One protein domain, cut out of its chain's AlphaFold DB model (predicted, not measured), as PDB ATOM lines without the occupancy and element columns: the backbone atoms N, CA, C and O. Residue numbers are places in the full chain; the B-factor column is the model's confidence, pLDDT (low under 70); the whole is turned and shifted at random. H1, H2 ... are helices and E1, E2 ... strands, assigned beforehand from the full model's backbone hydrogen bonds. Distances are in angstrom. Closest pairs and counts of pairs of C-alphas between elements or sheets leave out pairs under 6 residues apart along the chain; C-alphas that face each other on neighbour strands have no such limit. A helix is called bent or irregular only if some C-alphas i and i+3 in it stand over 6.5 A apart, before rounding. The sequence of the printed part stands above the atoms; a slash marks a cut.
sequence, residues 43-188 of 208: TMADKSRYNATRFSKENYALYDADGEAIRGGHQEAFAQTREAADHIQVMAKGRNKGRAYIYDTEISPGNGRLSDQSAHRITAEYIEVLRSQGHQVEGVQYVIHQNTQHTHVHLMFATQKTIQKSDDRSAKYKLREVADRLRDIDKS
ATOM      1  N   THR A  43     234.743 273.949 293.864       74.75
ATOM      2  CA  THR A  43     235.938 274.755 294.097       74.75
ATOM      3  C   THR A  43     235.951 275.900 293.098       74.75
ATOM      4  O   THR A  43     235.994 275.696 291.892       74.75
ATOM      5  N   MET A  44     235.933 277.130 293.606       75.88
ATOM      6  CA  MET A  44     236.166 278.329 292.809       75.88
ATOM      7  C   MET A  44     237.439 278.988 293.308       75.88
ATOM      8  O   MET A  44     237.541 279.323 294.491       75.88
ATOM      9  N   ALA A  45     238.388 279.227 292.415       70.94
ATOM     10  CA  ALA A  45     239.583 279.974 292.764       70.94
ATOM     11  C   ALA A  45     239.997 280.914 291.637       70.94
ATOM     12  O   ALA A  45     239.778 280.655 290.455       70.94
ATOM     13  N   ASP A  46     240.630 282.020 292.025       72.75
ATOM     14  CA  ASP A  46     241.471 282.778 291.103       72.75
ATOM     15  C   ASP A  46     242.494 281.814 290.484       72.75
ATOM     16  O   ASP A  46     243.073 280.997 291.211       72.75
ATOM     17  N   LYS A  47     242.727 281.909 289.170       72.69
ATOM     18  CA  LYS A  47     243.633 280.997 288.454       72.69
ATOM     19  C   LYS A  47     245.008 280.866 289.128       72.69
ATOM     20  O   LYS A  47     245.594 279.792 289.128       72.69
ATOM     21  N   SER A  48     245.507 281.943 289.749       66.12
ATOM     22  CA  SER A  48     246.816 281.986 290.423       66.12
ATOM     23  C   SER A  48     246.878 281.162 291.713       66.12
ATOM     24  O   SER A  48     247.959 280.949 292.261       66.12
ATOM     25  N   ARG A  49     245.721 280.727 292.222       67.19
ATOM     26  CA  ARG A  49     245.563 279.997 293.485       67.19
ATOM     27  C   ARG A  49     244.928 278.622 293.306       67.19
ATOM     28  O   ARG A  49     244.847 277.884 294.285       67.19
ATOM     29  N   TYR A  50     244.456 278.289 292.106       68.81
ATOM     30  CA  TYR A  50     243.875 276.983 291.842       68.81
ATOM     31  C   TYR A  50     244.992 275.939 291.707       68.81
ATOM     32  O   TYR A  50     245.916 276.101 290.910       68.81
ATOM     33  N   ASN A  51     244.895 274.865 292.488       65.56
ATOM     34  CA  ASN A  51     245.757 273.696 292.376       65.56
ATOM     35  C   ASN A  51     244.881 272.484 292.054       65.56
ATOM     36  O   ASN A  51     244.018 272.119 292.859       65.56
ATOM     37  N   ALA A  52     245.092 271.879 290.885       62.38
ATOM     38  CA  ALA A  52     244.339 270.712 290.452       62.38
ATOM     39  C   ALA A  52     244.666 269.524 291.362       62.38
ATOM     40  O   ALA A  52     245.769 268.986 291.343       62.38
ATOM     41  N   THR A  53     243.704 269.132 292.190       57.47
ATOM     42  CA  THR A  53     243.863 268.009 293.131       57.47
ATOM     43  C   THR A  53     242.834 266.907 292.919       57.47
ATOM     44  O   THR A  53     243.031 265.800 293.416       57.47
ATOM     45  N   ARG A  54     241.748 267.191 292.186       59.09
ATOM     46  CA  ARG A  54     240.600 266.290 292.054       59.09
ATOM     47  C   ARG A  54     240.790 265.236 290.972       59.09
ATOM     48  O   ARG A  54     240.620 264.057 291.240       59.09
ATOM     49  N   PHE A  55     241.228 265.658 289.791       58.34
ATOM     50  CA  PHE A  55     241.383 264.776 288.638       58.34
ATOM     51  C   PHE A  55     242.606 263.842 288.752       58.34
ATOM     52  O   PHE A  55     242.618 262.751 288.207       58.34
ATOM     53  N   SER A  56     243.623 264.182 289.551       52.59
ATOM     54  CA  SER A  56     244.933 263.507 289.532       52.59
ATOM     55  C   SER A  56     244.983 262.061 290.057       52.59
ATOM     56  O   SER A  56     246.073 261.495 290.109       52.59
ATOM     57  N   LYS A  57     243.879 261.485 290.546       53.31
ATOM     58  CA  LYS A  57     243.884 260.180 291.237       53.31
ATOM     59  C   LYS A  57     243.170 259.059 290.493       53.31
ATOM     60  O   LYS A  57     243.241 257.921 290.949       53.31
ATOM     61  N   GLU A  58     242.492 259.353 289.391       55.72
ATOM     62  CA  GLU A  58     241.541 258.409 288.809       55.72
ATOM     63  C   GLU A  58     241.847 258.129 287.333       55.72
ATOM     64  O   GLU A  58     242.167 259.034 286.567       55.72
ATOM     65  N   ASN A  59     241.754 256.858 286.930       62.53
ATOM     66  CA  ASN A  59     242.022 256.380 285.564       62.53
ATOM     67  C   ASN A  59     240.831 256.601 284.610       62.53
ATOM     68  O   ASN A  59     240.619 255.810 283.692       62.53
ATOM     69  N   TYR A  60     240.007 257.620 284.848       72.00
ATOM     70  CA  TYR A  60     238.859 257.897 283.991       72.00
ATOM     71  C   TYR A  60     239.271 258.697 282.754       72.00
ATOM     72  O   TYR A  60     240.210 259.494 282.793       72.00
ATOM     73  N   ALA A  61     238.541 258.485 281.659       83.56
ATOM     74  CA  ALA A  61     238.675 259.301 280.462       83.56
ATOM     75  C   ALA A  61     238.270 260.752 280.766       83.56
ATOM     76  O   ALA A  61     237.241 260.996 281.404       83.56
ATOM     77  N   LEU A  62     239.090 261.697 280.305       88.88
ATOM     78  CA  LEU A  62     238.759 263.119 280.303       88.88
ATOM     79  C   LEU A  62     238.176 263.510 278.962       88.88
ATOM     80  O   LEU A  62     238.640 263.028 277.932       88.88
ATOM     81  N   TYR A  63     237.221 264.428 279.000       91.12
ATOM     82  CA  TYR A  63     236.540 264.944 277.827       91.12
ATOM     83  C   TYR A  63     236.615 266.468 277.771       91.12
ATOM     84  O   TYR A  63     236.588 267.132 278.814       91.12
ATOM     85  N   ASP A  64     236.684 267.010 276.560       91.81
ATOM     86  CA  ASP A  64     236.570 268.446 276.301       91.81
ATOM     87  C   ASP A  64     235.106 268.892 276.132       91.81
ATOM     88  O   ASP A  64     234.171 268.107 276.290       91.81
ATOM     89  N   ALA A  65     234.895 270.174 275.810       90.12
ATOM     90  CA  ALA A  65     233.572 270.775 275.623       90.12
ATOM     91  C   ALA A  65     232.681 270.042 274.604       90.12
ATOM     92  O   ALA A  65     231.458 270.059 274.764       90.12
ATOM     93  N   ASP A  66     233.285 269.420 273.590       89.38
ATOM     94  CA  ASP A  66     232.591 268.748 272.492       89.38
ATOM     95  C   ASP A  66     232.306 267.272 272.819       89.38
ATOM     96  O   ASP A  66     231.556 266.601 272.111       89.38
ATOM     97  N   GLY A  67     232.828 266.781 273.949       89.69
ATOM     98  CA  GLY A  67     232.709 265.388 274.372       89.69
ATOM     99  C   GLY A  67     233.787 264.483 273.797       89.69
ATOM    100  O   GLY A  67     233.672 263.264 273.915       89.69
ATOM    101  N   GLU A  68     234.848 265.057 273.235       90.44
ATOM    102  CA  GLU A  68     235.960 264.298 272.683       90.44
ATOM    103  C   GLU A  68     236.956 263.918 273.777       90.44
ATOM    104  O   GLU A  68     237.278 264.701 274.674       90.44
ATOM    105  N   ALA A  69     237.449 262.679 273.715       88.00
ATOM    106  CA  ALA A  69     238.371 262.153 274.713       88.00
ATOM    107  C   ALA A  69     239.770 262.782 274.582       88.00
ATOM    108  O   ALA A  69     240.412 262.729 273.529       88.00
ATOM    109  N   ILE A  70     240.294 263.295 275.693       84.12
ATOM    110  CA  ILE A  70     241.581 263.984 275.760       84.12
ATOM    111  C   ILE A  70     242.696 262.978 276.018       84.12
ATOM    112  O   ILE A  70     242.760 262.316 277.055       84.12
ATOM    113  N   ARG A  71     243.626 262.891 275.066       74.06
ATOM    114  CA  ARG A  71     244.704 261.888 275.058       74.06
ATOM    115  C   ARG A  71     245.891 262.234 275.975       74.06
ATOM    116  O   ARG A  71     246.717 261.367 276.237       74.06
ATOM    117  N   GLY A  72     245.943 263.462 276.490       68.88
ATOM    118  CA  GLY A  72     247.012 264.012 277.337       68.88
ATOM    119  C   GLY A  72     246.896 263.778 278.845       68.88
ATOM    120  O   GLY A  72     247.778 264.160 279.618       68.88
ATOM    121  N   GLY A  73     245.790 263.178 279.289       72.62
ATOM    122  CA  GLY A  73     245.497 262.984 280.706       72.62
ATOM    123  C   GLY A  73     245.304 264.292 281.491       72.62
ATOM    124  O   GLY A  73     245.131 265.381 280.942       72.62
ATOM    125  N   HIS A  74     245.327 264.174 282.820       74.69
ATOM    126  CA  HIS A  74     244.909 265.232 283.754       74.69
ATOM    127  C   HIS A  74     245.740 266.517 283.699       74.69
ATOM    128  O   HIS A  74     245.214 267.604 283.932       74.69
ATOM    129  N   GLN A  75     247.045 266.409 283.433       76.38
ATOM    130  CA  GLN A  75     247.934 267.574 283.402       76.38
ATOM    131  C   GLN A  75     247.682 268.451 282.175       76.38
ATOM    132  O   GLN A  75     247.630 269.672 282.310       76.38
ATOM    133  N   GLU A  76     247.495 267.838 281.004       78.69
ATOM    134  CA  GLU A  76     247.235 268.564 279.759       78.69
ATOM    135  C   GLU A  76     245.856 269.229 279.788       78.69
ATOM    136  O   GLU A  76     245.740 270.421 279.516       78.69
ATOM    137  N   ALA A  77     244.837 268.507 280.256       78.81
ATOM    138  CA  ALA A  77     243.505 269.053 280.502       78.81
ATOM    139  C   ALA A  77     243.526 270.280 281.428       78.81
ATOM    140  O   ALA A  77     242.926 271.319 281.147       78.81
ATOM    141  N   PHE A  78     244.267 270.191 282.536       81.12
ATOM    142  CA  PHE A  78     244.396 271.317 283.453       81.12
ATOM    143  C   PHE A  78     245.142 272.505 282.830       81.12
ATOM    144  O   PHE A  78     244.774 273.659 283.077       81.12
ATOM    145  N   ALA A  79     246.169 272.245 282.016       84.44
ATOM    146  CA  ALA A  79     246.873 273.286 281.276       84.44
ATOM    147  C   ALA A  79     245.920 274.026 280.322       84.44
ATOM    148  O   ALA A  79     245.882 275.253 280.365       84.44
ATOM    149  N   GLN A  80     245.069 273.303 279.587       88.38
ATOM    150  CA  GLN A  80     244.067 273.891 278.689       88.38
ATOM    151  C   GLN A  80     243.086 274.814 279.429       88.38
ATOM    152  O   GLN A  80     242.838 275.941 278.994       88.38
ATOM    153  N   THR A  81     242.563 274.408 280.594       91.00
ATOM    154  CA  THR A  81     241.705 275.300 281.398       91.00
ATOM    155  C   THR A  81     242.468 276.525 281.914       91.00
ATOM    156  O   THR A  81     241.914 277.626 281.972       91.00
ATOM    157  N   ARG A  82     243.746 276.374 282.288       89.12
ATOM    158  CA  ARG A  82     244.584 277.514 282.696       89.12
ATOM    159  C   ARG A  82     244.834 278.484 281.547       89.12
ATOM    160  O   ARG A  82     244.724 279.687 281.764       89.12
ATOM    161  N   GLU A  83     245.136 277.986 280.355       91.88
ATOM    162  CA  GLU A  83     245.327 278.798 279.150       91.88
ATOM    163  C   GLU A  83     244.044 279.549 278.779       91.88
ATOM    164  O   GLU A  83     244.087 280.747 278.500       91.88
ATOM    165  N   ALA A  84     242.883 278.902 278.899       93.62
ATOM    166  CA  ALA A  84     241.588 279.561 278.748       93.62
ATOM    167  C   ALA A  84     241.371 280.673 279.793       93.62
ATOM    168  O   ALA A  84     240.911 281.769 279.472       93.62
ATOM    169  N   ALA A  85     241.756 280.448 281.054       90.75
ATOM    170  CA  ALA A  85     241.704 281.492 282.079       90.75
ATOM    171  C   ALA A  85     242.665 282.659 281.768       90.75
ATOM    172  O   ALA A  85     242.336 283.823 282.017       90.75
ATOM    173  N   ASP A  86     243.843 282.375 281.212       90.00
ATOM    174  CA  ASP A  86     244.780 283.395 280.736       90.00
ATOM    175  C   ASP A  86     244.161 284.219 279.600       90.00
ATOM    176  O   ASP A  86     244.194 285.453 279.656       90.00
ATOM    177  N   HIS A  87     243.525 283.554 278.636       91.12
ATOM    178  CA  HIS A  87     242.828 284.181 277.519       91.12
ATOM    179  C   HIS A  87     241.692 285.106 277.988       91.12
ATOM    180  O   HIS A  87     241.709 286.302 277.677       91.12
ATOM    181  N   ILE A  88     240.780 284.617 278.839       90.19
ATOM    182  CA  ILE A  88     239.706 285.424 279.447       90.19
ATOM    183  C   ILE A  88     240.280 286.664 280.148       90.19
ATOM    184  O   ILE A  88     239.771 287.780 279.998       90.19
ATOM    185  N   GLN A  89     241.366 286.497 280.907       87.19
ATOM    186  CA  GLN A  89     241.991 287.606 281.619       87.19
ATOM    187  C   GLN A  89     242.592 288.657 280.673       87.19
ATOM    188  O   GLN A  89     242.498 289.854 280.963       87.19
ATOM    189  N   VAL A  90     243.214 288.240 279.566       86.62
ATOM    190  CA  VAL A  90     243.749 289.158 278.546       86.62
ATOM    191  C   VAL A  90     242.617 289.950 277.895       86.62
ATOM    192  O   VAL A  90     242.706 291.177 277.833       86.62
ATOM    193  N   MET A  91     241.527 289.282 277.513       81.88
ATOM    194  CA  MET A  91     240.363 289.920 276.884       81.88
ATOM    195  C   MET A  91     239.650 290.911 277.818       81.88
ATOM    196  O   MET A  91     239.133 291.940 277.382       81.88
ATOM    197  N   ALA A  92     239.686 290.671 279.131       74.06
ATOM    198  CA  ALA A  92     239.067 291.537 280.134       74.06
ATOM    199  C   ALA A  92     239.870 292.816 280.480       74.06
ATOM    200  O   ALA A  92     239.368 293.671 281.224       74.06
ATOM    201  N   LYS A  93     241.098 292.998 279.956       59.00
ATOM    202  CA  LYS A  93     241.996 294.125 280.304       59.00
ATOM    203  C   LYS A  93     241.429 295.530 280.031       59.00
ATOM    204  O   LYS A  93     241.978 296.491 280.560       59.00
ATOM    205  N   GLY A  94     240.320 295.668 279.302       56.00
ATOM    206  CA  GLY A  94     239.677 296.961 279.033       56.00
ATOM    207  C   GLY A  94     238.609 297.432 280.034       56.00
ATOM    208  O   GLY A  94     238.238 298.599 279.972       56.00
ATOM    209  N   ARG A  95     238.070 296.577 280.926       52.31
ATOM    210  CA  ARG A  95     236.811 296.914 281.646       52.31
ATOM    211  C   ARG A  95     236.821 296.907 283.173       52.31
ATOM    212  O   ARG A  95     235.879 297.438 283.737       52.31
ATOM    213  N   ASN A  96     237.834 296.348 283.837       50.59
ATOM    214  CA  ASN A  96     238.120 296.478 285.282       50.59
ATOM    215  C   ASN A  96     239.044 295.324 285.666       50.59
ATOM    216  O   ASN A  96     238.544 294.213 285.809       50.59
ATOM    217  N   LYS A  97     240.359 295.566 285.816       55.75
ATOM    218  CA  LYS A  97     241.363 294.632 286.386       55.75
ATOM    219  C   LYS A  97     240.976 293.147 286.237       55.75
ATOM    220  O   LYS A  97     240.787 292.466 287.245       55.75
ATOM    221  N   GLY A  98     240.775 292.707 284.989       60.44
ATOM    222  CA  GLY A  98     240.087 291.460 284.664       60.44
ATOM    223  C   GLY A  98     240.663 290.285 285.442       60.44
ATOM    224  O   GLY A  98     241.863 290.025 285.366       60.44
ATOM    225  N   ARG A  99     239.825 289.623 286.236       78.75
ATOM    226  CA  ARG A  99     240.180 288.380 286.919       78.75
ATOM    227  C   ARG A  99     239.485 287.246 286.195       78.75
ATOM    228  O   ARG A  99     238.292 287.341 285.938       78.75
ATOM    229  N   ALA A 100     240.238 286.200 285.899       87.44
ATOM    230  CA  ALA A 100     239.680 284.931 285.480       87.44
ATOM    231  C   ALA A 100     239.679 283.973 286.670       87.44
ATOM    232  O   ALA A 100     240.582 283.989 287.515       87.44
ATOM    233  N   TYR A 101     238.652 283.143 286.721       87.88
ATOM    234  CA  TYR A 101     238.460 282.146 287.757       87.88
ATOM    235  C   TYR A 101     238.407 280.771 287.114       87.88
ATOM    236  O   TYR A 101     237.878 280.629 286.015       87.88
ATOM    237  N   ILE A 102     238.928 279.773 287.818       89.56
ATOM    238  CA  ILE A 102     238.703 278.370 287.492       89.56
ATOM    239  C   ILE A 102     237.594 277.879 288.413       89.56
ATOM    240  O   ILE A 102     237.680 278.032 289.639       89.56
ATOM    241  N   TYR A 103     236.550 277.335 287.800       90.12
ATOM    242  CA  TYR A 103     235.413 276.737 288.470       90.12
ATOM    243  C   TYR A 103     235.447 275.231 288.270       90.12
ATOM    244  O   TYR A 103     235.463 274.763 287.140       90.12
ATOM    245  N   ASP A 104     235.450 274.504 289.375       88.94
ATOM    246  CA  ASP A 104     235.384 273.049 289.466       88.94
ATOM    247  C   ASP A 104     234.105 272.717 290.230       88.94
ATOM    248  O   ASP A 104     233.875 273.253 291.316       88.94
ATOM    249  N   THR A 105     233.236 271.912 289.638       89.25
ATOM    250  CA  THR A 105     231.924 271.569 290.179       89.25
ATOM    251  C   THR A 105     231.599 270.121 289.875       89.25
ATOM    252  O   THR A 105     232.059 269.549 288.890       89.25
ATOM    253  N   GLU A 106     230.750 269.531 290.700       89.81
ATOM    254  CA  GLU A 106     230.096 268.272 290.376       89.81
ATOM    255  C   GLU A 106     228.662 268.526 289.907       89.81
ATOM    256  O   GLU A 106     227.895 269.264 290.543       89.81
ATOM    257  N   ILE A 107     228.294 267.880 288.807       88.81
ATOM    258  CA  ILE A 107     226.937 267.812 288.286       88.81
ATOM    259  C   ILE A 107     226.401 266.412 288.560       88.81
ATOM    260  O   ILE A 107     226.826 265.433 287.954       88.81
ATOM    261  N   SER A 108     225.415 266.349 289.446       87.19
ATOM    262  CA  SER A 108     224.654 265.139 289.738       87.19
ATOM    263  C   SER A 108     223.219 265.336 289.221       87.19
ATOM    264  O   SER A 108     222.423 266.004 289.890       87.19
ATOM    265  N   PRO A 109     222.877 264.820 288.020       74.88
ATOM    266  CA  PRO A 109     221.581 265.045 287.370       74.88
ATOM    267  C   PRO A 109     220.382 264.414 288.097       74.88
ATOM    268  O   PRO A 109     219.237 264.645 287.712       74.88
ATOM    269  N   GLY A 110     220.616 263.646 289.161       76.69
ATOM    270  CA  GLY A 110     219.581 263.061 290.004       76.69
ATOM    271  C   GLY A 110     219.837 261.584 290.274       76.69
ATOM    272  O   GLY A 110     220.967 261.111 290.178       76.69
ATOM    273  N   ASN A 111     218.771 260.867 290.627       77.31
ATOM    274  CA  ASN A 111     218.835 259.430 290.856       77.31
ATOM    275  C   ASN A 111     218.855 258.680 289.520       77.31
ATOM    276  O   ASN A 111     218.100 259.014 288.604       77.31
ATOM    277  N   GLY A 112     219.663 257.625 289.447       80.25
ATOM    278  CA  GLY A 112     219.732 256.740 288.293       80.25
ATOM    279  C   GLY A 112     220.942 256.985 287.399       80.25
ATOM    280  O   GLY A 112     221.609 258.021 287.440       80.25
ATOM    281  N   ARG A 113     221.229 255.967 286.594       86.50
ATOM    282  CA  ARG A 113     222.327 255.953 285.636       86.50
ATOM    283  C   ARG A 113     221.883 256.614 284.329       86.50
ATOM    284  O   ARG A 113     220.752 256.427 283.889       86.50
ATOM    285  N   LEU A 114     222.786 257.386 283.746       88.81
ATOM    286  CA  LEU A 114     222.722 257.902 282.379       88.81
ATOM    287  C   LEU A 114     223.756 257.173 281.529       88.81
ATOM    288  O   LEU A 114     224.823 256.838 282.051       88.81
ATOM    289  N   SER A 115     223.465 256.985 280.241       90.38
ATOM    290  CA  SER A 115     224.486 256.617 279.256       90.38
ATOM    291  C   SER A 115     225.575 257.696 279.161       90.38
ATOM    292  O   SER A 115     225.357 258.847 279.551       90.38
ATOM    293  N   ASP A 116     226.751 257.350 278.629       89.94
ATOM    294  CA  ASP A 116     227.824 258.331 278.392       89.94
ATOM    295  C   ASP A 116     227.337 259.452 277.469       89.94
ATOM    296  O   ASP A 116     227.498 260.628 277.783       89.94
ATOM    297  N   GLN A 117     226.625 259.099 276.394       91.75
ATOM    298  CA  GLN A 117     226.023 260.059 275.467       91.75
ATOM    299  C   GLN A 117     225.088 261.047 276.182       91.75
ATOM    300  O   GLN A 117     225.157 262.258 275.959       91.75
ATOM    301  N   SER A 118     224.235 260.545 277.074       92.94
ATOM    302  CA  SER A 118     223.351 261.382 277.883       92.94
ATOM    303  C   SER A 118     224.123 262.240 278.890       92.94
ATOM    304  O   SER A 118     223.759 263.396 279.113       92.94
ATOM    305  N   ALA A 119     225.213 261.727 279.467       92.44
ATOM    306  CA  ALA A 119     226.079 262.489 280.361       92.44
ATOM    307  C   ALA A 119     226.811 263.631 279.629       92.44
ATOM    308  O   ALA A 119     226.802 264.756 280.129       92.44
ATOM    309  N   HIS A 120     227.346 263.395 278.426       94.19
ATOM    310  CA  HIS A 120     227.913 264.446 277.569       94.19
ATOM    311  C   HIS A 120     226.885 265.548 277.294       94.19
ATOM    312  O   HIS A 120     227.162 266.735 277.476       94.19
ATOM    313  N   ARG A 121     225.655 265.156 276.939       93.94
ATOM    314  CA  ARG A 121     224.570 266.104 276.667       93.94
ATOM    315  C   ARG A 121     224.187 266.937 277.892       93.94
ATOM    316  O   ARG A 121     223.954 268.134 277.754       93.94
ATOM    317  N   ILE A 122     224.140 266.334 279.079       93.25
ATOM    318  CA  ILE A 122     223.880 267.060 280.333       93.25
ATOM    319  C   ILE A 122     224.990 268.069 280.633       93.25
ATOM    320  O   ILE A 122     224.700 269.187 281.063       93.25
ATOM    321  N   THR A 123     226.247 267.702 280.389       94.44
ATOM    322  CA  THR A 123     227.377 268.616 280.563       94.44
ATOM    323  C   THR A 123     227.282 269.805 279.612       94.44
ATOM    324  O   THR A 123     227.392 270.945 280.061       94.44
ATOM    325  N   ALA A 124     227.004 269.564 278.328       94.62
ATOM    326  CA  ALA A 124     226.815 270.629 277.345       94.62
ATOM    327  C   ALA A 124     225.665 271.574 277.743       94.62
ATOM    328  O   ALA A 124     225.840 272.791 277.769       94.62
ATOM    329  N   GLU A 125     224.522 271.023 278.160       94.75
ATOM    330  CA  GLU A 125     223.370 271.811 278.613       94.75
ATOM    331  C   GLU A 125     223.707 272.684 279.834       94.75
ATOM    332  O   GLU A 125     223.298 273.843 279.910       94.75
ATOM    333  N   TYR A 126     224.494 272.174 280.787       94.19
ATOM    334  CA  TYR A 126     224.921 272.956 281.951       94.19
ATOM    335  C   TYR A 126     225.720 274.195 281.537       94.19
ATOM    336  O   TYR A 126     225.477 275.300 282.032       94.19
ATOM    337  N   ILE A 127     226.664 274.004 280.612       95.19
ATOM    338  CA  ILE A 127     227.510 275.069 280.077       95.19
ATOM    339  C   ILE A 127     226.657 276.106 279.343       95.19
ATOM    340  O   ILE A 127     226.832 277.306 279.571       95.19
ATOM    341  N   GLU A 128     225.691 275.671 278.535       94.81
ATOM    342  CA  GLU A 128     224.778 276.573 277.826       94.81
ATOM    343  C   GLU A 128     223.890 277.378 278.779       94.81
ATOM    344  O   GLU A 128     223.710 278.587 278.596       94.81
ATOM    345  N   VAL A 129     223.403 276.776 279.868       93.81
ATOM    346  CA  VAL A 129     222.648 277.525 280.880       93.81
ATOM    347  C   VAL A 129     223.518 278.610 281.517       93.81
ATOM    348  O   VAL A 129     223.062 279.749 281.645       93.81
ATOM    349  N   LEU A 130     224.770 278.312 281.869       94.06
ATOM    350  CA  LEU A 130     225.689 279.323 282.402       94.06
ATOM    351  C   LEU A 130     225.984 280.425 281.372       94.06
ATOM    352  O   LEU A 130     225.958 281.612 281.713       94.06
ATOM    353  N   ARG A 131     226.195 280.068 280.101       94.81
ATOM    354  CA  ARG A 131     226.371 281.039 279.008       94.81
ATOM    355  C   ARG A 131     225.155 281.952 278.859       94.81
ATOM    356  O   ARG A 131     225.317 283.171 278.808       94.81
ATOM    357  N   SER A 132     223.940 281.403 278.926       94.38
ATOM    358  CA  SER A 132     222.686 282.175 278.882       94.38
ATOM    359  C   SER A 132     222.525 283.156 280.054       94.38
ATOM    360  O   SER A 132     221.876 284.192 279.923       94.38
ATOM    361  N   GLN A 133     223.165 282.872 281.192       92.38
ATOM    362  CA  GLN A 133     223.225 283.748 282.372       92.38
ATOM    363  C   GLN A 133     224.354 284.803 282.268       92.38
ATOM    364  O   GLN A 133     224.682 285.513 283.229       92.38
ATOM    365  N   GLY A 134     224.981 284.919 281.094       91.75
ATOM    366  CA  GLY A 134     226.034 285.885 280.804       91.75
ATOM    367  C   GLY A 134     227.379 285.529 281.438       91.75
ATOM    368  O   GLY A 134     228.155 286.430 281.784       91.75
ATOM    369  N   HIS A 135     227.646 284.242 281.675       91.31
ATOM    370  CA  HIS A 135     228.986 283.757 282.004       91.31
ATOM    371  C   HIS A 135     229.746 283.460 280.708       91.31
ATOM    372  O   HIS A 135     229.232 282.794 279.817       91.31
ATOM    373  N   GLN A 136     230.980 283.948 280.601       92.56
ATOM    374  CA  GLN A 136     231.914 283.456 279.588       92.56
ATOM    375  C   GLN A 136     232.506 282.161 280.132       92.56
ATOM    376  O   GLN A 136     232.993 282.167 281.262       92.56
ATOM    377  N   VAL A 137     232.421 281.077 279.367       94.19
ATOM    378  CA  VAL A 137     232.871 279.746 279.783       94.19
ATOM    379  C   VAL A 137     233.791 279.171 278.714       94.19
ATOM    380  O   VAL A 137     233.347 278.942 277.584       94.19
ATOM    381  N   GLU A 138     235.052 278.943 279.082       95.31
ATOM    382  CA  GLU A 138     236.115 278.445 278.199       95.31
ATOM    383  C   GLU A 138     236.950 277.356 278.882       95.31
ATOM    384  O   GLU A 138     236.945 277.240 280.108       95.31
ATOM    385  N   GLY A 139     237.687 276.567 278.094       93.94
ATOM    386  CA  GLY A 139     238.573 275.522 278.617       93.94
ATOM    387  C   GLY A 139     237.822 274.478 279.438       93.94
ATOM    388  O   GLY A 139     238.258 274.140 280.539       93.94
ATOM    389  N   VAL A 140     236.663 274.048 278.933       94.81
ATOM    390  CA  VAL A 140     235.803 273.051 279.574       94.81
ATOM    391  C   VAL A 140     236.471 271.688 279.527       94.81
ATOM    392  O   VAL A 140     236.953 271.273 278.478       94.81
ATOM    393  N   GLN A 141     236.489 271.023 280.673       92.69
ATOM    394  CA  GLN A 141     237.096 269.724 280.903       92.69
ATOM    395  C   GLN A 141     236.209 268.955 281.865       92.69
ATOM    396  O   GLN A 141     235.778 269.515 282.875       92.69
ATOM    397  N   TYR A 142     235.935 267.686 281.599       92.12
ATOM    398  CA  TYR A 142     235.156 266.896 282.541       92.12
ATOM    399  C   TYR A 142     235.457 265.414 282.510       92.12
ATOM    400  O   TYR A 142     236.025 264.871 281.568       92.12
ATOM    401  N   VAL A 143     235.024 264.767 283.585       90.44
ATOM    402  CA  VAL A 143     235.072 263.327 283.768       90.44
ATOM    403  C   VAL A 143     233.682 262.843 284.132       90.44
ATOM    404  O   VAL A 143     233.016 263.424 284.993       90.44
ATOM    405  N   ILE A 144     233.251 261.767 283.483       90.56
ATOM    406  CA  ILE A 144     231.994 261.090 283.785       90.56
ATOM    407  C   ILE A 144     232.288 259.958 284.769       90.56
ATOM    408  O   ILE A 144     233.024 259.024 284.457       90.56
ATOM    409  N   HIS A 145     231.686 260.024 285.951       87.69
ATOM    410  CA  HIS A 145     231.690 258.937 286.918       87.69
ATOM    411  C   HIS A 145     230.357 258.213 286.881       87.69
ATOM    412  O   HIS A 145     229.298 258.784 287.146       87.69
ATOM    413  N   GLN A 146     230.424 256.917 286.614       84.38
ATOM    414  CA  GLN A 146     229.281 256.026 286.697       84.38
ATOM    415  C   GLN A 146     229.565 254.957 287.736       84.38
ATOM    416  O   GLN A 146     230.531 254.206 287.621       84.38
ATOM    417  N   ASN A 147     228.690 254.848 288.726       79.44
ATOM    418  CA  ASN A 147     228.623 253.649 289.550       79.44
ATOM    419  C   ASN A 147     227.331 252.880 289.252       79.44
ATOM    420  O   ASN A 147     226.599 253.183 288.307       79.44
ATOM    421  N   THR A 148     227.065 251.845 290.044       70.38
ATOM    422  CA  THR A 148     225.894 250.978 289.871       70.38
ATOM    423  C   THR A 148     224.562 251.693 290.109       70.38
ATOM    424  O   THR A 148     223.526 251.157 289.730       70.38
ATOM    425  N   GLN A 149     224.557 252.882 290.722       76.88
ATOM    426  CA  GLN A 149     223.337 253.561 291.171       76.88
ATOM    427  C   GLN A 149     223.129 254.950 290.559       76.88
ATOM    428  O   GLN A 149     221.986 255.387 290.417       76.88
ATOM    429  N   HIS A 150     224.200 255.666 290.225       84.75
ATOM    430  CA  HIS A 150     224.118 257.041 289.747       84.75
ATOM    431  C   HIS A 150     225.282 257.418 288.832       84.75
ATOM    432  O   HIS A 150     226.409 256.932 288.974       84.75
ATOM    433  N   THR A 151     224.983 258.338 287.918       87.81
ATOM    434  CA  THR A 151     225.975 259.057 287.117       87.81
ATOM    435  C   THR A 151     226.190 260.441 287.721       87.81
ATOM    436  O   THR A 151     225.216 261.135 288.010       87.81
ATOM    437  N   HIS A 152     227.442 260.860 287.888       89.75
ATOM    438  CA  HIS A 152     227.811 262.245 288.187       89.75
ATOM    439  C   HIS A 152     228.974 262.679 287.297       89.75
ATOM    440  O   HIS A 152     229.746 261.853 286.818       89.75
ATOM    441  N   VAL A 153     229.081 263.979 287.044       90.81
ATOM    442  CA  VAL A 153     230.125 264.561 286.200       90.81
ATOM    443  C   VAL A 153     230.938 265.543 287.024       90.81
ATOM    444  O   VAL A 153     230.380 266.492 287.573       90.81
ATOM    445  N   HIS A 154     232.252 265.351 287.086       90.50
ATOM    446  CA  HIS A 154     233.165 266.381 287.572       90.50
ATOM    447  C   HIS A 154     233.548 267.276 286.408       90.50
ATOM    448  O   HIS A 154     234.117 266.803 285.433       90.50
ATOM    449  N   LEU A 155     233.228 268.557 286.517       91.19
ATOM    450  CA  LEU A 155     233.361 269.544 285.461       91.19
ATOM    451  C   LEU A 155     234.258 270.681 285.935       91.19
ATOM    452  O   LEU A 155     234.056 271.230 287.015       91.19
ATOM    453  N   MET A 156     235.199 271.077 285.090       92.12
ATOM    454  CA  MET A 156     236.100 272.192 285.312       92.12
ATOM    455  C   MET A 156     236.125 273.111 284.092       92.12
ATOM    456  O   MET A 156     236.152 272.643 282.958       92.12
ATOM    457  N   PHE A 157     236.111 274.423 284.311       94.25
ATOM    458  CA  PHE A 157     236.250 275.415 283.243       94.25
ATOM    459  C   PHE A 157     236.702 276.774 283.778       94.25
ATOM    460  O   PHE A 157     236.640 277.057 284.977       94.25
ATOM    461  N   ALA A 158     237.135 277.643 282.871       94.19
ATOM    462  CA  ALA A 158     237.482 279.023 283.154       94.19
ATOM    463  C   ALA A 158     236.288 279.964 282.934       94.19
ATOM    464  O   ALA A 158     235.506 279.794 281.997       94.19
ATOM    465  N   THR A 159     236.162 280.986 283.782       92.88
ATOM    466  CA  THR A 159     235.118 282.015 283.678       92.88
ATOM    467  C   THR A 159     235.607 283.412 284.050       92.88
ATOM    468  O   THR A 159     236.512 283.594 284.867       92.88
ATOM    469  N   GLN A 160     234.979 284.428 283.456       89.12
ATOM    470  CA  GLN A 160     235.276 285.850 283.674       89.12
ATOM    471  C   GLN A 160     234.768 286.404 285.014       89.12
ATOM    472  O   GLN A 160     235.194 287.469 285.460       89.12
ATOM    473  N   LYS A 161     233.806 285.726 285.649       85.31
ATOM    474  CA  LYS A 161     233.189 286.179 286.900       85.31
ATOM    475  C   LYS A 161     232.874 284.996 287.797       85.31
ATOM    476  O   LYS A 161     232.663 283.881 287.337       85.31
ATOM    477  N   THR A 162     232.814 285.249 289.098       86.25
ATOM    478  CA  THR A 162     232.435 284.217 290.057       86.25
ATOM    479  C   THR A 162     230.995 283.761 289.805       86.25
ATOM    480  O   THR A 162     230.067 284.563 289.919       86.25
ATOM    481  N   ILE A 163     230.812 282.472 289.515       88.00
ATOM    482  CA  ILE A 163     229.505 281.809 289.497       88.00
ATOM    483  C   ILE A 163     228.906 281.871 290.896       88.00
ATOM    484  O   ILE A 163     229.488 281.377 291.865       88.00
ATOM    485  N   GLN A 164     227.746 282.513 291.003       87.00
ATOM    486  CA  GLN A 164     227.027 282.596 292.263       87.00
ATOM    487  C   GLN A 164     226.357 281.257 292.570       87.00
ATOM    488  O   GLN A 164     225.939 280.523 291.676       87.00
ATOM    489  N   LYS A 165     226.181 280.950 293.857       85.44
ATOM    490  CA  LYS A 165     225.499 279.718 294.292       85.44
ATOM    491  C   LYS A 165     224.069 279.607 293.741       85.44
ATOM    492  O   LYS A 165     223.580 278.500 293.532       85.44
ATOM    493  N   SER A 166     223.394 280.738 293.533       88.06
ATOM    494  CA  SER A 166     222.074 280.808 292.894       88.06
ATOM    495  C   SER A 166     222.108 280.343 291.442       88.06
ATOM    496  O   SER A 166     221.234 279.583 291.032       88.06
ATOM    497  N   ASP A 167     223.127 280.768 290.703       88.56
ATOM    498  CA  ASP A 167     223.312 280.488 289.280       88.56
ATOM    499  C   ASP A 167     223.600 278.999 289.083       88.56
ATOM    500  O   ASP A 167     222.887 278.330 288.334       88.56
ATOM    501  N   ASP A 168     224.550 278.459 289.860       88.94
ATOM    502  CA  ASP A 168     224.881 277.027 289.875       88.94
ATOM    503  C   ASP A 168     223.661 276.170 290.227       88.94
ATOM    504  O   ASP A 168     223.339 275.201 289.539       88.94
ATOM    505  N   ARG A 169     222.922 276.546 291.279       88.38
ATOM    506  CA  ARG A 169     221.716 275.815 291.683       88.38
ATOM    507  C   ARG A 169     220.632 275.873 290.611       88.38
ATOM    508  O   ARG A 169     219.981 274.859 290.373       88.38
ATOM    509  N   SER A 170     220.420 277.034 289.995       88.44
ATOM    510  CA  SER A 170     219.437 277.199 288.922       88.44
ATOM    511  C   SER A 170     219.799 276.338 287.712       88.44
ATOM    512  O   SER A 170     218.933 275.630 287.197       88.44
ATOM    513  N   ALA A 171     221.077 276.322 287.321       90.19
ATOM    514  CA  ALA A 171     221.574 275.465 286.254       90.19
ATOM    515  C   ALA A 171     221.355 273.984 286.582       90.19
ATOM    516  O   ALA A 171     220.670 273.289 285.837       90.19
ATOM    517  N   LYS A 172     221.802 273.521 287.756       89.25
ATOM    518  CA  LYS A 172     221.602 272.133 288.214       89.25
ATOM    519  C   LYS A 172     220.133 271.726 288.309       89.25
ATOM    520  O   LYS A 172     219.816 270.564 288.083       89.25
ATOM    521  N   TYR A 173     219.234 272.650 288.649       87.44
ATOM    522  CA  TYR A 173     217.802 272.361 288.697       87.44
ATOM    523  C   TYR A 173     217.232 272.098 287.300       87.44
ATOM    524  O   TYR A 173     216.570 271.082 287.110       87.44
ATOM    525  N   LYS A 174     217.542 272.956 286.316       86.12
ATOM    526  CA  LYS A 174     217.096 272.772 284.923       86.12
ATOM    527  C   LYS A 174     217.562 271.440 284.332       86.12
ATOM    528  O   LYS A 174     216.819 270.798 283.599       86.12
ATOM    529  N   LEU A 175     218.761 270.990 284.705       87.69
ATOM    530  CA  LEU A 175     219.298 269.713 284.236       87.69
ATOM    531  C   LEU A 175     218.505 268.493 284.693       87.69
ATOM    532  O   LEU A 175     218.566 267.472 284.019       87.69
ATOM    533  N   ARG A 176     217.777 268.562 285.813       85.75
ATOM    534  CA  ARG A 176     217.011 267.407 286.310       85.75
ATOM    535  C   ARG A 176     215.933 266.996 285.317       85.75
ATOM    536  O   ARG A 176     215.854 265.827 284.963       85.75
ATOM    537  N   GLU A 177     215.186 267.969 284.800       86.19
ATOM    538  CA  GLU A 177     214.150 267.722 283.793       86.19
ATOM    539  C   GLU A 177     214.737 267.168 282.489       86.19
ATOM    540  O   GLU A 177     214.154 266.284 281.863       86.19
ATOM    541  N   VAL A 178     215.909 267.664 282.079       88.88
ATOM    542  CA  VAL A 178     216.619 267.150 280.900       88.88
ATOM    543  C   VAL A 178     217.086 265.715 281.145       88.88
ATOM    544  O   VAL A 178     216.909 264.856 280.285       88.88
ATOM    545  N   ALA A 179     217.624 265.431 282.329       88.44
ATOM    546  CA  ALA A 179     218.110 264.110 282.696       88.44
ATOM    547  C   ALA A 179     216.991 263.073 282.796       88.44
ATOM    548  O   ALA A 179     217.196 261.935 282.384       88.44
ATOM    549  N   ASP A 180     215.818 263.451 283.310       89.31
ATOM    550  CA  ASP A 180     214.642 262.578 283.319       89.31
ATOM    551  C   ASP A 180     214.277 262.148 281.890       89.31
ATOM    552  O   ASP A 180     214.182 260.954 281.612       89.31
ATOM    553  N   ARG A 181     214.197 263.103 280.952       89.19
ATOM    554  CA  ARG A 181     213.892 262.806 279.542       89.19
ATOM    555  C   ARG A 181     214.958 261.936 278.884       89.19
ATOM    556  O   ARG A 181     214.628 261.036 278.119       89.19
ATOM    557  N   LEU A 182     216.233 262.203 279.163       90.94
ATOM    558  CA  LEU A 182     217.335 261.414 278.612       90.94
ATOM    559  C   LEU A 182     217.346 259.985 279.149       90.94
ATOM    560  O   LEU A 182     217.591 259.069 278.375       90.94
ATOM    561  N   ARG A 183     216.995 259.770 280.423       89.88
ATOM    562  CA  ARG A 183     216.823 258.416 280.971       89.88
ATOM    563  C   ARG A 183     215.721 257.641 280.266       89.88
ATOM    564  O   ARG A 183     215.880 256.449 280.025       89.88
ATOM    565  N   ASP A 184     214.610 258.295 279.953       90.06
ATOM    566  CA  ASP A 184     213.512 257.634 279.247       90.06
ATOM    567  C   ASP A 184     213.902 257.282 277.803       90.06
ATOM    568  O   ASP A 184     213.548 256.209 277.308       90.06
ATOM    569  N   ILE A 185     214.703 258.136 277.155       90.00
ATOM    570  CA  ILE A 185     215.299 257.848 275.845       90.00
ATOM    571  C   ILE A 185     216.287 256.680 275.941       90.00
ATOM    572  O   ILE A 185     216.156 255.742 275.160       90.00
ATOM    573  N   ASP A 186     217.218 256.696 276.900       89.50
ATOM    574  CA  ASP A 186     218.209 255.627 277.103       89.50
ATOM    575  C   ASP A 186     217.508 254.263 277.267       89.50
ATOM    576  O   ASP A 186     217.802 253.322 276.534       89.50
ATOM    577  N   LYS A 187     216.485 254.177 278.131       88.75
ATOM    578  CA  LYS A 187     215.685 252.949 278.318       88.75
ATOM    579  C   LYS A 187     214.979 252.492 277.041       88.75
ATOM    580  O   LYS A 187     214.892 251.294 276.767       88.75
ATOM    581  N   SER A 188     214.436 253.442 276.280       90.31
ATOM    582  CA  SER A 188     213.751 253.139 275.022       90.31
ATOM    583  C   SER A 188     214.734 252.589 273.986       90.31
ATOM    584  O   SER A 188     214.413 251.630 273.289       90.31
TER     585      SER A 188
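Overview. This is residues 43 to 188 of the 208 residues of an uncharacterized protein of Deinococcus detaillensis (UniProt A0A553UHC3). A twisted sheet of five strands stands between two helices, H1 over one face and H2 over the other, in three layers; a third helix, H3, packs beside H2 and only grazes the sheet. The printed part has 146 residues with the order E1 E2 H1 E3 H2 E4 E5 H3; the sheet, E1 E3 E5 E4 E2, is all antiparallel, and the class is mixed. It is compact, with a radius of gyration of the C-alphas of 15.3 A, and elongated, spanning 51 by 31 by 21 A.

Along the chain. E1, residues 43 to 46, begins at C-alpha 43 (235.938, 274.755, 294.097); E2 is residues 62 to 64. H1, residues 73 to 94, spans 34.5 A and is irregular, C-alphas 91 and 94 being 7.4 A apart. E3 is residues 101 to 107; H2, residues 116 to 132, spans 24.4 A. E4, residues 137 to 146, spans 25.0 A and bends by 60 degrees at residue 140; E5 is residues 151 to 159. H3, residues 165 to 188, spans 34.9 A, has a kink of 30 degrees near residue 178 and ends at C-alpha 188 (213.751, 253.139, 275.022).

Arrangement. Within hydrogen-bond range are N 43 and O 104 of E1 and E3, 2.8 A, N 103 and O 157 of E3 and E5, 2.8 A, N 143 and O 154 of the hairpin E4 and E5, 2.9 A, and N 63 and O 142 of E2 and E4, 2.9 A. H1 runs along the strands, at 5 degrees to E5 on the local plane and a height over the sheet of 7.2 A; its closest C-alphas to E4 are Thr 81 and Gly 139, 4.2 A. H2, on the opposite face at 8.7 A, runs slantwise, at 34 degrees to E5 on the local plane; its closest C-alphas to E4 are Arg 131 and Val 137, 6.7 A. E3, H2 and E4 form a split strand-helix-strand unit, two strands running the same way with E5 between them, its crossover right-handed. H2 and H3 touch at a shallow tilt of 32 degrees, opposite ways, closest at the C-alphas of Val 129 and Ala 171, 5.9 A. O i to N i+4 pairs are within range throughout H2, in 16 of 18 in H1 and 17 of 20 in H3.

Size, cuts and confidence. The C-alphas farthest apart, Lys 97 and Ser 188, are 51.1 A apart. The printed part has no cut; the link from E1 to E2, 15 residues, is long. Mean pLDDT of the printed part is 83.9, with residues 48 to 59, 72 and 93 to 98 under 70.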